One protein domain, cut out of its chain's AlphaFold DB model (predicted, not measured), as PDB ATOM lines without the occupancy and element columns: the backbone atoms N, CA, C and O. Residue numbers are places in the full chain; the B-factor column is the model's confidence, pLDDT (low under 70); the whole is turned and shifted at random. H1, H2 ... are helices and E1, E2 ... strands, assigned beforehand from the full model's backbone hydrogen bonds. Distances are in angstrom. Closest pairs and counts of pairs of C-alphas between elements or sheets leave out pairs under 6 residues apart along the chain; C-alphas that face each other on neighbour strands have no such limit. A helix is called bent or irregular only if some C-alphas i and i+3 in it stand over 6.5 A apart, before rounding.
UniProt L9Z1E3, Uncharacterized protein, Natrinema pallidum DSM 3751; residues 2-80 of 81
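AT A GLANCE: This is residues 2 to 80 of the 81 residues of an uncharacterized protein of Natrinema pallidum DSM 3751 (UniProt L9Z1E3). Two helices, H2 and H3, lie side by side and cover one face of a ribbon of two parallel strands, E1 and E2, while the other face of the ribbon is bare. H1 crosses over the far side of this helix pair, away from the strands, and H4 follows directly on E2 at the other end of the domain and points away from the helices. The printed part has 79 residues, with four named helices and two named strands in the order H1, H2, E1, H3, E2, H4; the sheet has the order E1, E2, and the class is mostly helix. The whole is compact, with a radius of gyration of the C-alphas of 12.2 A, and the C-alphas span 36 by 30 by 17 A.

HOW THE PARTS SIT: H1, residues 2 to 11, touches H2, residues 21 to 35, and the two are about perpendicular at 89 degrees; their closest C-alphas, those of Arg 5 and Ala 24, are 5.4 A apart. H1 also touches H3, residues 49 to 61, about perpendicular at 86 degrees, with the C-alphas of Glu 11 and Ala 58 the closest at 5.6 A. H2 and H3 touch and run the same way at a shallow tilt of 33 degrees, only just short of steep; their closest C-alphas, those of Gly 27 and Val 55, are 5.0 A apart. E1, residues 42 to 46, and E2, residues 68 to 72, are parallel neighbours with 24 degrees between their directions. The C-alphas of 42 and 68 face each other at 4.7 A, and those of 46 and 72 at 5.7 A. Across this pair, N 44 and O 69 are 2.8 A apart and N 71 and O 44 are 2.9 A apart, both within hydrogen-bond range. E1, H3 and E2 form a strand-helix-strand unit, two parallel neighbour strands with a helix between them along the chain, and its crossover is right-handed. The closest C-alphas of H3 and E2, those of Gly 52 and Phe 70, are 5.5 A apart. The closest of H2 and E1, those of Ala 30 and Ile 42, are 6.6 A apart, while H2 and E2 are only just apart, with a closest distance of 8.1 A. H1 is apart from both strands. H4, residues 73 to 79, is apart from H1, H2 and H3; its closest C-alpha to E1 is that of Gly 73, 5.1 A from that of Thr 46. In H1, H2 and H3 every O i to N i+4 pair is within hydrogen-bond range; in H4 it is 0 of 3, beside 3 of 4 O i to N i+3 pairs.

IN THESE COORDINATES: H1 begins at C-alpha 2, at (1.843, -50.613, 46.579), and is 14.1 A long from first to last C-alpha. H2, the longest helix with 15 residues, measures 20.9 A and begins at C-alpha 21, at (-5.237, -44.676, 43.411). E1 is 12.8 A long, H3 18.1 A and E2 13.7 A. H4 is 10.6 A long and ends at C-alpha 79, at (-11.520, -17.093, 42.874). H4 is irregular, but only just: C-alphas 75 and 78 are 6.8 A apart.

THE WHOLE: The two C-alphas farthest apart, those of Gly 3 and Ala 78, are 36.7 A apart. The printed part runs from residue 2 to residue 80 and has no cut. The links E1 to H3 and E2 to H4 are tight, the other three are short, and no link is long. The mean pLDDT of the printed part is 86.7; the model's confidence is under 70 at residues 2 to 4, 7 to 8, 12 to 14 and 80.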
ATOM      1  N   ASP A   2       2.180 -50.133  45.221       64.75
ATOM      2  CA  ASP A   2       1.843 -50.613  46.579       64.75
ATOM      3  C   ASP A   2       2.642 -49.933  47.698       64.75
ATOM      4  O   ASP A   2       2.074 -49.588  48.724       64.75
ATOM      5  N   GLY A   3       3.928 -49.632  47.477       63.16
ATOM      6  CA  GLY A   3       4.748 -48.946  48.485       63.16
ATOM      7  C   GLY A   3       4.209 -47.570  48.893       63.16
ATOM      8  O   GLY A   3       4.184 -47.259  50.074       63.16
ATOM      9  N   VAL A   4       3.713 -46.775  47.935       64.31
ATOM     10  CA  VAL A   4       3.171 -45.430  48.212       64.31
ATOM     11  C   VAL A   4       1.813 -45.514  48.908       64.31
ATOM     12  O   VAL A   4       1.551 -44.752  49.829       64.31
ATOM     13  N   ARG A   5       0.966 -46.477  48.519       72.38
ATOM     14  CA  ARG A   5      -0.310 -46.744  49.200       72.38
ATOM     15  C   ARG A   5      -0.101 -47.171  50.649       72.38
ATOM     16  O   ARG A   5      -0.715 -46.584  51.530       72.38
ATOM     17  N   GLY A   6       0.784 -48.138  50.887       72.31
ATOM     18  CA  GLY A   6       1.104 -48.610  52.234       72.31
ATOM     19  C   GLY A   6       1.787 -47.557  53.098       72.31
ATOM     20  O   GLY A   6       1.547 -47.495  54.302       72.31
ATOM     21  N   PHE A   7       2.595 -46.694  52.484       68.50
ATOM     22  CA  PHE A   7       3.186 -45.547  53.159       68.50
ATOM     23  C   PHE A   7       2.117 -44.533  53.582       68.50
ATOM     24  O   PHE A   7       1.990 -44.261  54.768       68.50
ATOM     25  N   ILE A   8       1.270 -44.066  52.655       68.25
ATOM     26  CA  ILE A   8       0.182 -43.131  52.984       68.25
ATOM     27  C   ILE A   8      -0.757 -43.742  54.023       68.25
ATOM     28  O   ILE A   8      -1.119 -43.065  54.974       68.25
ATOM     29  N   ALA A   9      -1.122 -45.016  53.899       77.00
ATOM     30  CA  ALA A   9      -1.961 -45.705  54.873       77.00
ATOM     31  C   ALA A   9      -1.355 -45.703  56.288       77.00
ATOM     32  O   ALA A   9      -2.037 -45.343  57.247       77.00
ATOM     33  N   ARG A  10      -0.065 -46.048  56.424       77.19
ATOM     34  CA  ARG A  10       0.640 -46.006  57.716       77.19
ATOM     35  C   ARG A  10       0.707 -44.594  58.289       77.19
ATOM     36  O   ARG A  10       0.307 -44.401  59.433       77.19
ATOM     37  N   GLU A  11       1.174 -43.633  57.498       70.00
ATOM     38  CA  GLU A  11       1.445 -42.271  57.973       70.00
ATOM     39  C   GLU A  11       0.157 -41.471  58.227       70.00
ATOM     40  O   GLU A  11       0.094 -40.668  59.152       70.00
ATOM     41  N   SER A  12      -0.912 -41.733  57.468       65.75
ATOM     42  CA  SER A  12      -2.236 -41.125  57.691       65.75
ATOM     43  C   SER A  12      -3.132 -41.919  58.649       65.75
ATOM     44  O   SER A  12      -4.265 -41.513  58.901       65.75
ATOM     45  N   ASN A  13      -2.653 -43.047  59.191       69.94
ATOM     46  CA  ASN A  13      -3.434 -43.971  60.020       69.94
ATOM     47  C   ASN A  13      -4.774 -44.390  59.364       69.94
ATOM     48  O   ASN A  13      -5.812 -44.508  60.019       69.94
ATOM     49  N   ARG A  14      -4.749 -44.612  58.045       68.75
ATOM     50  CA  ARG A  14      -5.882 -45.073  57.226       68.75
ATOM     51  C   ARG A  14      -5.621 -46.499  56.746       68.75
ATOM     52  O   ARG A  14      -4.481 -46.912  56.572       68.75
ATOM     53  N   SER A  15      -6.679 -47.274  56.507       76.75
ATOM     54  CA  SER A  15      -6.527 -48.581  55.850       76.75
ATOM     55  C   SER A  15      -6.005 -48.398  54.423       76.75
ATOM     56  O   SER A  15      -6.499 -47.527  53.711       76.75
ATOM     57  N   GLU A  16      -5.084 -49.256  53.978       76.19
ATOM     58  CA  GLU A  16      -4.636 -49.304  52.575       76.19
ATOM     59  C   GLU A  16      -5.801 -49.514  51.598       76.19
ATOM     60  O   GLU A  16      -5.792 -48.960  50.495       76.19
ATOM     61  N   ASP A  17      -6.831 -50.251  52.024       76.69
ATOM     62  CA  ASP A  17      -8.052 -50.478  51.244       76.69
ATOM     63  C   ASP A  17      -8.866 -49.192  51.032       76.69
ATOM     64  O   ASP A  17      -9.627 -49.092  50.072       76.69
ATOM     65  N   ASN A  18      -8.673 -48.194  51.901       72.81
ATOM     66  CA  ASN A  18      -9.345 -46.896  51.849       72.81
ATOM     67  C   ASN A  18      -8.492 -45.810  51.173       72.81
ATOM     68  O   ASN A  18      -8.930 -44.662  51.121       72.81
ATOM     69  N   ILE A  19      -7.280 -46.138  50.706       75.81
ATOM     70  CA  ILE A  19      -6.439 -45.208  49.946       75.81
ATOM     71  C   ILE A  19      -6.776 -45.346  48.467       75.81
ATOM     72  O   ILE A  19      -6.601 -46.410  47.849       75.81
ATOM     73  N   GLU A  20      -7.244 -44.260  47.859       79.69
ATOM     74  CA  GLU A  20      -7.568 -44.259  46.442       79.69
ATOM     75  C   GLU A  20      -6.297 -44.270  45.581       79.69
ATOM     76  O   GLU A  20      -5.173 -44.024  46.024       79.69
ATOM     77  N   LYS A  21      -6.415 -44.671  44.307       82.88
ATOM     78  CA  LYS A  21      -5.237 -44.676  43.411       82.88
ATOM     79  C   LYS A  21      -4.770 -43.250  43.129       82.88
ATOM     80  O   LYS A  21      -3.579 -43.061  42.891       82.88
ATOM     81  N   ALA A  22      -5.698 -42.295  43.161       84.88
ATOM     82  CA  ALA A  22      -5.424 -40.879  42.987       84.88
ATOM     83  C   ALA A  22      -4.577 -40.328  44.144       84.88
ATOM     84  O   ALA A  22      -3.532 -39.745  43.875       84.88
ATOM     85  N   ASP A  23      -4.932 -40.621  45.396       84.44
ATOM     86  CA  ASP A  23      -4.199 -40.183  46.597       84.44
ATOM     87  C   ASP A  23      -2.731 -40.622  46.549       84.44
ATOM     88  O   ASP A  23      -1.803 -39.826  46.697       84.44
ATOM     89  N   ALA A  24      -2.511 -41.904  46.241       84.69
ATOM     90  CA  ALA A  24      -1.167 -42.453  46.102       84.69
ATOM     91  C   ALA A  24      -0.395 -41.855  44.920       84.69
ATOM     92  O   ALA A  24       0.825 -41.712  44.987       84.69
ATOM     93  N   ALA A  25      -1.080 -41.497  43.833       89.88
ATOM     94  CA  ALA A  25      -0.444 -40.813  42.716       89.88
ATOM     95  C   ALA A  25      -0.047 -39.373  43.084       89.88
ATOM     96  O   ALA A  25       1.064 -38.967  42.746       89.88
ATOM     97  N   LEU A  26      -0.898 -38.634  43.807       91.44
ATOM     98  CA  LEU A  26      -0.605 -37.280  44.294       91.44
ATOM     99  C   LEU A  26       0.655 -37.268  45.165       91.44
ATOM    100  O   LEU A  26       1.593 -36.525  44.874       91.44
ATOM    101  N   GLY A  27       0.722 -38.154  46.163       90.38
ATOM    102  CA  GLY A  27       1.905 -38.281  47.019       90.38
ATOM    103  C   GLY A  27       3.156 -38.706  46.250       90.38
ATOM    104  O   GLY A  27       4.220 -38.115  46.416       90.38
ATOM    105  N   GLY A  28       3.032 -39.680  45.343       92.00
ATOM    106  CA  GLY A  28       4.160 -40.151  44.537       92.00
ATOM    107  C   GLY A  28       4.748 -39.078  43.614       92.00
ATOM    108  O   GLY A  28       5.967 -38.994  43.468       92.00
ATOM    109  N   VAL A  29       3.905 -38.236  43.005       94.62
ATOM    110  CA  VAL A  29       4.368 -37.111  42.176       94.62
ATOM    111  C   VAL A  29       5.049 -36.046  43.033       94.62
ATOM    112  O   VAL A  29       6.118 -35.573  42.648       94.62
ATOM    113  N   ALA A  30       4.480 -35.697  44.192       95.31
ATOM    114  CA  ALA A  30       5.081 -34.729  45.110       95.31
ATOM    115  C   ALA A  30       6.479 -35.178  45.571       95.31
ATOM    116  O   ALA A  30       7.440 -34.424  45.413       95.31
ATOM    117  N   ALA A  31       6.609 -36.430  46.027       94.06
ATOM    118  CA  ALA A  31       7.893 -37.026  46.400       94.06
ATOM    119  C   ALA A  31       8.897 -36.960  45.247       94.06
ATOM    120  O   ALA A  31       9.998 -36.448  45.414       94.06
ATOM    121  N   HIS A  32       8.498 -37.402  44.049       95.62
ATOM    122  CA  HIS A  32       9.389 -37.401  42.891       95.62
ATOM    123  C   HIS A  32       9.903 -35.997  42.540       95.62
ATOM    124  O   HIS A  32      11.069 -35.842  42.178       95.62
ATOM    125  N   LEU A  33       9.049 -34.972  42.604       97.12
ATOM    126  CA  LEU A  33       9.436 -33.599  42.275       97.12
ATOM    127  C   LEU A  33      10.427 -33.011  43.286       97.12
ATOM    128  O   LEU A  33      11.352 -32.316  42.865       97.12
ATOM    129  N   LEU A  34      10.256 -33.322  44.573       96.38
ATOM    130  CA  LEU A  34      11.160 -32.897  45.643       96.38
ATOM    131  C   LEU A  34      12.488 -33.671  45.599       96.38
ATOM    132  O   LEU A  34      13.551 -33.059  45.561       96.38
ATOM    133  N   GLU A  35      12.449 -35.003  45.487       96.12
ATOM    134  CA  GLU A  35      13.646 -35.857  45.390       96.12
ATOM    135  C   GLU A  35      14.495 -35.565  44.149       96.12
ATOM    136  O   GLU A  35      15.715 -35.710  44.174       96.12
ATOM    137  N   SER A  36      13.858 -35.173  43.041       96.81
ATOM    138  CA  SER A  36      14.567 -34.787  41.816       96.81
ATOM    139  C   SER A  36      14.973 -33.313  41.777       96.81
ATOM    140  O   SER A  36      15.431 -32.856  40.729       96.81
ATOM    141  N   GLU A  37      14.782 -32.575  42.878       96.19
ATOM    142  CA  GLU A  37      15.087 -31.143  43.021       96.19
ATOM    143  C   GLU A  37      14.450 -30.268  41.920       96.19
ATOM    144  O   GLU A  37      14.905 -29.165  41.617       96.19
ATOM    145  N   LYS A  38      13.365 -30.749  41.295       97.44
ATOM    146  CA  LYS A  38      12.624 -30.013  40.256       97.44
ATOM    147  C   LYS A  38      11.702 -28.952  40.843       97.44
ATOM    148  O   LYS A  38      11.263 -28.060  40.118       97.44
ATOM    149  N   ALA A  39      11.392 -29.062  42.129       97.19
ATOM    150  CA  ALA A  39      10.651 -28.077  42.893       97.19
ATOM    151  C   ALA A  39      11.296 -27.924  44.274       97.19
ATOM    152  O   ALA A  39      11.662 -28.916  44.892       97.19
ATOM    153  N   ALA A  40      11.401 -26.684  44.755       96.44
ATOM    154  CA  ALA A  40      11.834 -26.396  46.126       96.44
ATOM    155  C   ALA A  40      10.687 -26.528  47.146       96.44
ATOM    156  O   ALA A  40      10.928 -26.629  48.343       96.44
ATOM    157  N   SER A  41       9.439 -26.481  46.672       97.44
ATOM    158  CA  SER A  41       8.237 -26.665  47.483       97.44
ATOM    159  C   SER A  41       7.050 -27.091  46.617       97.44
ATOM    160  O   SER A  41       6.967 -26.697  45.450       97.44
ATOM    161  N   ILE A  42       6.104 -27.832  47.191       97.81
ATOM    162  CA  ILE A  42       4.886 -28.325  46.536       97.81
ATOM    163  C   ILE A  42       3.648 -27.806  47.278       97.81
ATOM    164  O   ILE A  42       3.582 -27.864  48.501       97.81
ATOM    165  N   CYS A  43       2.629 -27.366  46.538       96.38
ATOM    166  CA  CYS A  43       1.279 -27.184  47.070       96.38
ATOM    167  C   CYS A  43       0.367 -28.255  46.464       96.38
ATOM    168  O   CYS A  43       0.175 -28.293  45.247       96.38
ATOM    169  N   VAL A  44      -0.162 -29.141  47.305       94.81
ATOM    170  CA  VAL A  44      -1.157 -30.139  46.920       94.81
ATOM    171  C   VAL A  44      -2.526 -29.480  46.953       94.81
ATOM    172  O   VAL A  44      -2.941 -28.952  47.982       94.81
ATOM    173  N   LEU A  45      -3.224 -29.537  45.822       93.62
ATOM    174  CA  LEU A  45      -4.589 -29.057  45.691       93.62
ATOM    175  C   LEU A  45      -5.513 -30.243  45.428       93.62
ATOM    176  O   LEU A  45      -5.361 -30.946  44.428       93.62
ATOM    177  N   THR A  46      -6.475 -30.449  46.316       91.50
ATOM    178  CA  THR A  46      -7.527 -31.459  46.173       91.50
ATOM    179  C   THR A  46      -8.754 -31.017  46.967       91.50
ATOM    180  O   THR A  46      -8.629 -30.220  47.888       91.50
ATOM    181  N   THR A  47      -9.937 -31.498  46.597       91.38
ATOM    182  CA  THR A  47     -11.179 -31.322  47.378       91.38
ATOM    183  C   THR A  47     -11.375 -32.428  48.421       91.38
ATOM    184  O   THR A  47     -12.415 -32.492  49.068       91.38
ATOM    185  N   ASP A  48     -10.430 -33.364  48.502       90.56
ATOM    186  CA  ASP A  48     -10.404 -34.444  49.485       90.56
ATOM    187  C   ASP A  48      -9.371 -34.115  50.569       90.56
ATOM    188  O   ASP A  48      -8.161 -34.268  50.366       90.56
ATOM    189  N   ASP A  49      -9.860 -33.656  51.720       89.56
ATOM    190  CA  ASP A  49      -9.029 -33.260  52.857       89.56
ATOM    191  C   ASP A  49      -8.169 -34.408  53.395       89.56
ATOM    192  O   ASP A  49      -7.011 -34.197  53.766       89.56
ATOM    193  N   ASP A  50      -8.697 -35.633  53.432       86.31
ATOM    194  CA  ASP A  50      -7.967 -36.782  53.968       86.31
ATOM    195  C   ASP A  50      -6.833 -37.193  53.020       86.31
ATOM    196  O   ASP A  50      -5.771 -37.636  53.470       86.31
ATOM    197  N   ALA A  51      -7.031 -37.046  51.707       87.44
ATOM    198  CA  ALA A  51      -5.971 -37.230  50.721       87.44
ATOM    199  C   ALA A  51      -4.905 -36.128  50.832       87.44
ATOM    200  O   ALA A  51      -3.710 -36.428  50.868       87.44
ATOM    201  N   GLY A  52      -5.322 -34.861  50.928       92.69
ATOM    202  CA  GLY A  52      -4.423 -33.711  51.043       92.69
ATOM    203  C   GLY A  52      -3.529 -33.780  52.282       92.69
ATOM    204  O   GLY A  52      -2.300 -33.751  52.170       92.69
ATOM    205  N   ASN A  53      -4.140 -33.960  53.454       91.75
ATOM    206  CA  ASN A  53      -3.421 -34.107  54.720       91.75
ATOM    207  C   ASN A  53      -2.551 -35.369  54.740       91.75
ATOM    208  O   ASN A  53      -1.411 -35.324  55.198       91.75
ATOM    209  N   GLY A  54      -3.050 -36.488  54.200       89.75
ATOM    210  CA  GLY A  54      -2.282 -37.729  54.110       89.75
ATOM    211  C   GLY A  54      -1.001 -37.576  53.288       89.75
ATOM    212  O   GLY A  54       0.041 -38.095  53.684       89.75
ATOM    213  N   VAL A  55      -1.048 -36.831  52.179       91.69
ATOM    214  CA  VAL A  55       0.141 -36.539  51.366       91.69
ATOM    215  C   VAL A  55       1.128 -35.637  52.106       91.69
ATOM    216  O   VAL A  55       2.319 -35.933  52.075       91.69
ATOM    217  N   VAL A  56       0.665 -34.576  52.777       94.75
ATOM    218  CA  VAL A  56       1.544 -33.690  53.567       94.75
ATOM    219  C   VAL A  56       2.289 -34.495  54.627       94.75
ATOM    220  O   VAL A  56       3.515 -34.541  54.587       94.75
ATOM    221  N   THR A  57       1.563 -35.214  55.487       91.88
ATOM    222  CA  THR A  57       2.156 -36.024  56.563       91.88
ATOM    223  C   THR A  57       3.181 -37.019  56.025       91.88
ATOM    224  O   THR A  57       4.282 -37.132  56.555       91.88
ATOM    225  N   ALA A  58       2.838 -37.718  54.942       89.69
ATOM    226  CA  ALA A  58       3.711 -38.695  54.312       89.69
ATOM    227  C   ALA A  58       5.013 -38.052  53.789       89.69
ATOM    228  O   ALA A  58       6.105 -38.575  53.996       89.69
ATOM    229  N   ILE A  59       4.924 -36.905  53.118       92.56
ATOM    230  CA  ILE A  59       6.093 -36.229  52.543       92.56
ATOM    231  C   ILE A  59       6.976 -35.596  53.627       92.56
ATOM    232  O   ILE A  59       8.201 -35.691  53.535       92.56
ATOM    233  N   GLU A  60       6.386 -35.012  54.670       93.81
ATOM    234  CA  GLU A  60       7.135 -34.501  55.825       93.81
ATOM    235  C   GLU A  60       7.862 -35.637  56.558       93.81
ATOM    236  O   GLU A  60       9.071 -35.551  56.770       93.81
ATOM    237  N   ALA A  61       7.193 -36.771  56.809       90.88
ATOM    238  CA  ALA A  61       7.817 -37.964  57.393       90.88
ATOM    239  C   ALA A  61       8.978 -38.531  56.548       90.88
ATOM    240  O   ALA A  61       9.857 -39.220  57.071       90.88
ATOM    241  N   HIS A  62       9.008 -38.223  55.248       89.31
ATOM    242  CA  HIS A  62      10.083 -38.591  54.321       89.31
ATOM    243  C   HIS A  62      11.252 -37.581  54.303       89.31
ATOM    244  O   HIS A  62      12.185 -37.726  53.516       89.31
ATOM    245  N   GLY A  63      11.237 -36.576  55.187       94.75
ATOM    246  CA  GLY A  63      12.327 -35.614  55.394       94.75
ATOM    247  C   GLY A  63      12.197 -34.311  54.603       94.75
ATOM    248  O   GLY A  63      13.165 -33.554  54.500       94.75
ATOM    249  N   PHE A  64      11.019 -34.041  54.038       95.56
ATOM    250  CA  PHE A  64      10.720 -32.809  53.304       95.56
ATOM    251  C   PHE A  64       9.871 -31.828  54.129       95.56
ATOM    252  O   PHE A  64       9.016 -31.128  53.583       95.56
ATOM    253  N   ASP A  65      10.109 -31.762  55.443       95.94
ATOM    254  CA  ASP A  65       9.412 -30.862  56.368       95.94
ATOM    255  C   ASP A  65       9.360 -29.418  55.843       95.94
ATOM    256  O   ASP A  65      10.376 -28.843  55.433       95.94
ATOM    257  N   GLY A  66       8.162 -28.828  55.839       95.75
ATOM    258  CA  GLY A  66       7.942 -27.452  55.380       95.75
ATOM    259  C   GLY A  66       8.121 -27.214  53.873       95.75
ATOM    260  O   GLY A  66       7.977 -26.077  53.424       95.75
ATOM    261  N   GLN A  67       8.409 -28.250  53.078       97.88
ATOM    262  CA  GLN A  67       8.484 -28.167  51.612       97.88
ATOM    263  C   GLN A  67       7.187 -28.620  50.932       97.88
ATOM    264  O   GLN A  67       7.101 -28.628  49.703       97.88
ATOM    265  N   ILE A  68       6.160 -28.976  51.701       97.44
ATOM    266  CA  ILE A  68       4.850 -29.337  51.175       97.44
ATOM    267  C   ILE A  68       3.731 -28.679  51.975       97.44
ATOM    268  O   ILE A  68       3.793 -28.578  53.195       97.44
ATOM    269  N   THR A  69       2.693 -28.229  51.278       97.75
ATOM    270  CA  THR A  69       1.466 -27.703  51.882       97.75
ATOM    271  C   THR A  69       0.245 -28.291  51.194       97.75
ATOM    272  O   THR A  69       0.304 -28.643  50.017       97.75
ATOM    273  N   PHE A  70      -0.880 -28.330  51.899       95.75
ATOM    274  CA  PHE A  70      -2.185 -28.681  51.345       95.75
ATOM    275  C   PHE A  70      -3.093 -27.443  51.315       95.75
ATOM    276  O   PHE A  70      -3.082 -26.648  52.255       95.75
ATOM    277  N   LYS A  71      -3.860 -27.282  50.230       95.38
ATOM    278  CA  LYS A  71      -4.980 -26.340  50.132       95.38
ATOM    279  C   LYS A  71      -6.234 -27.082  49.668       95.38
ATOM    280  O   LYS A  71      -6.171 -27.816  48.679       95.38
ATOM    281  N   ASP A  72      -7.357 -26.850  50.344       92.44
ATOM    282  CA  ASP A  72      -8.655 -27.367  49.907       92.44
ATOM    283  C   ASP A  72      -9.095 -26.645  48.622       92.44
ATOM    284  O   ASP A  72      -9.163 -25.414  48.540       92.44
ATOM    285  N   GLY A  73      -9.391 -27.430  47.587       90.06
ATOM    286  CA  GLY A  73      -9.897 -26.950  46.306       90.06
ATOM    287  C   GLY A  73     -11.193 -26.144  46.411       90.06
ATOM    288  O   GLY A  73     -11.411 -25.258  45.581       90.06
ATOM    289  N   PHE A  74     -12.033 -26.387  47.423       89.75
ATOM    290  CA  PHE A  74     -13.256 -25.611  47.630       89.75
ATOM    291  C   PHE A  74     -12.977 -24.156  48.022       89.75
ATOM    292  O   PHE A  74     -13.747 -23.272  47.638       89.75
ATOM    293  N   GLU A  75     -11.854 -23.866  48.688       87.62
ATOM    294  CA  GLU A  75     -11.462 -22.491  49.032       87.62
ATOM    295  C   GLU A  75     -11.200 -21.628  47.791       87.62
ATOM    296  O   GLU A  75     -11.342 -20.407  47.837       87.62
ATOM    297  N   LEU A  76     -10.839 -22.252  46.666       84.31
ATOM    298  CA  LEU A  76     -10.546 -21.560  45.410       84.31
ATOM    299  C   LEU A  76     -11.782 -21.321  44.540       84.31
ATOM    300  O   LEU A  76     -11.685 -20.596  43.550       84.31
ATOM    301  N   ILE A  77     -12.950 -21.879  44.882       81.88
ATOM    302  CA  ILE A  77     -14.173 -21.703  44.079       81.88
ATOM    303  C   ILE A  77     -14.554 -20.222  43.952       81.88
ATOM    304  O   ILE A  77     -14.979 -19.777  42.886       81.88
ATOM    305  N   ALA A  78     -14.350 -19.447  45.019       73.50
ATOM    306  CA  ALA A  78     -14.617 -18.012  45.023       73.50
ATOM    307  C   ALA A  78     -13.664 -17.204  44.119       73.50
ATOM    308  O   ALA A  78     -13.982 -16.075  43.768       73.50
ATOM    309  N   GLU A  79     -12.508 -17.757  43.738       75.25
ATOM    310  CA  GLU A  79     -11.520 -17.093  42.874       75.25
ATOM    311  C   GLU A  79     -11.736 -17.399  41.379       75.25
ATOM    312  O   GLU A  79     -11.113 -16.774  40.520       75.25
ATOM    313  N   ILE A  80     -12.621 -18.351  41.055       69.69
ATOM    314  CA  ILE A  80     -12.926 -18.793  39.681       69.69
ATOM    315  C   ILE A  80     -14.359 -18.457  39.228       69.69
ATOM    316  O   ILE A  80     -14.776 -18.913  38.159       69.69
TER     317      ILE A  80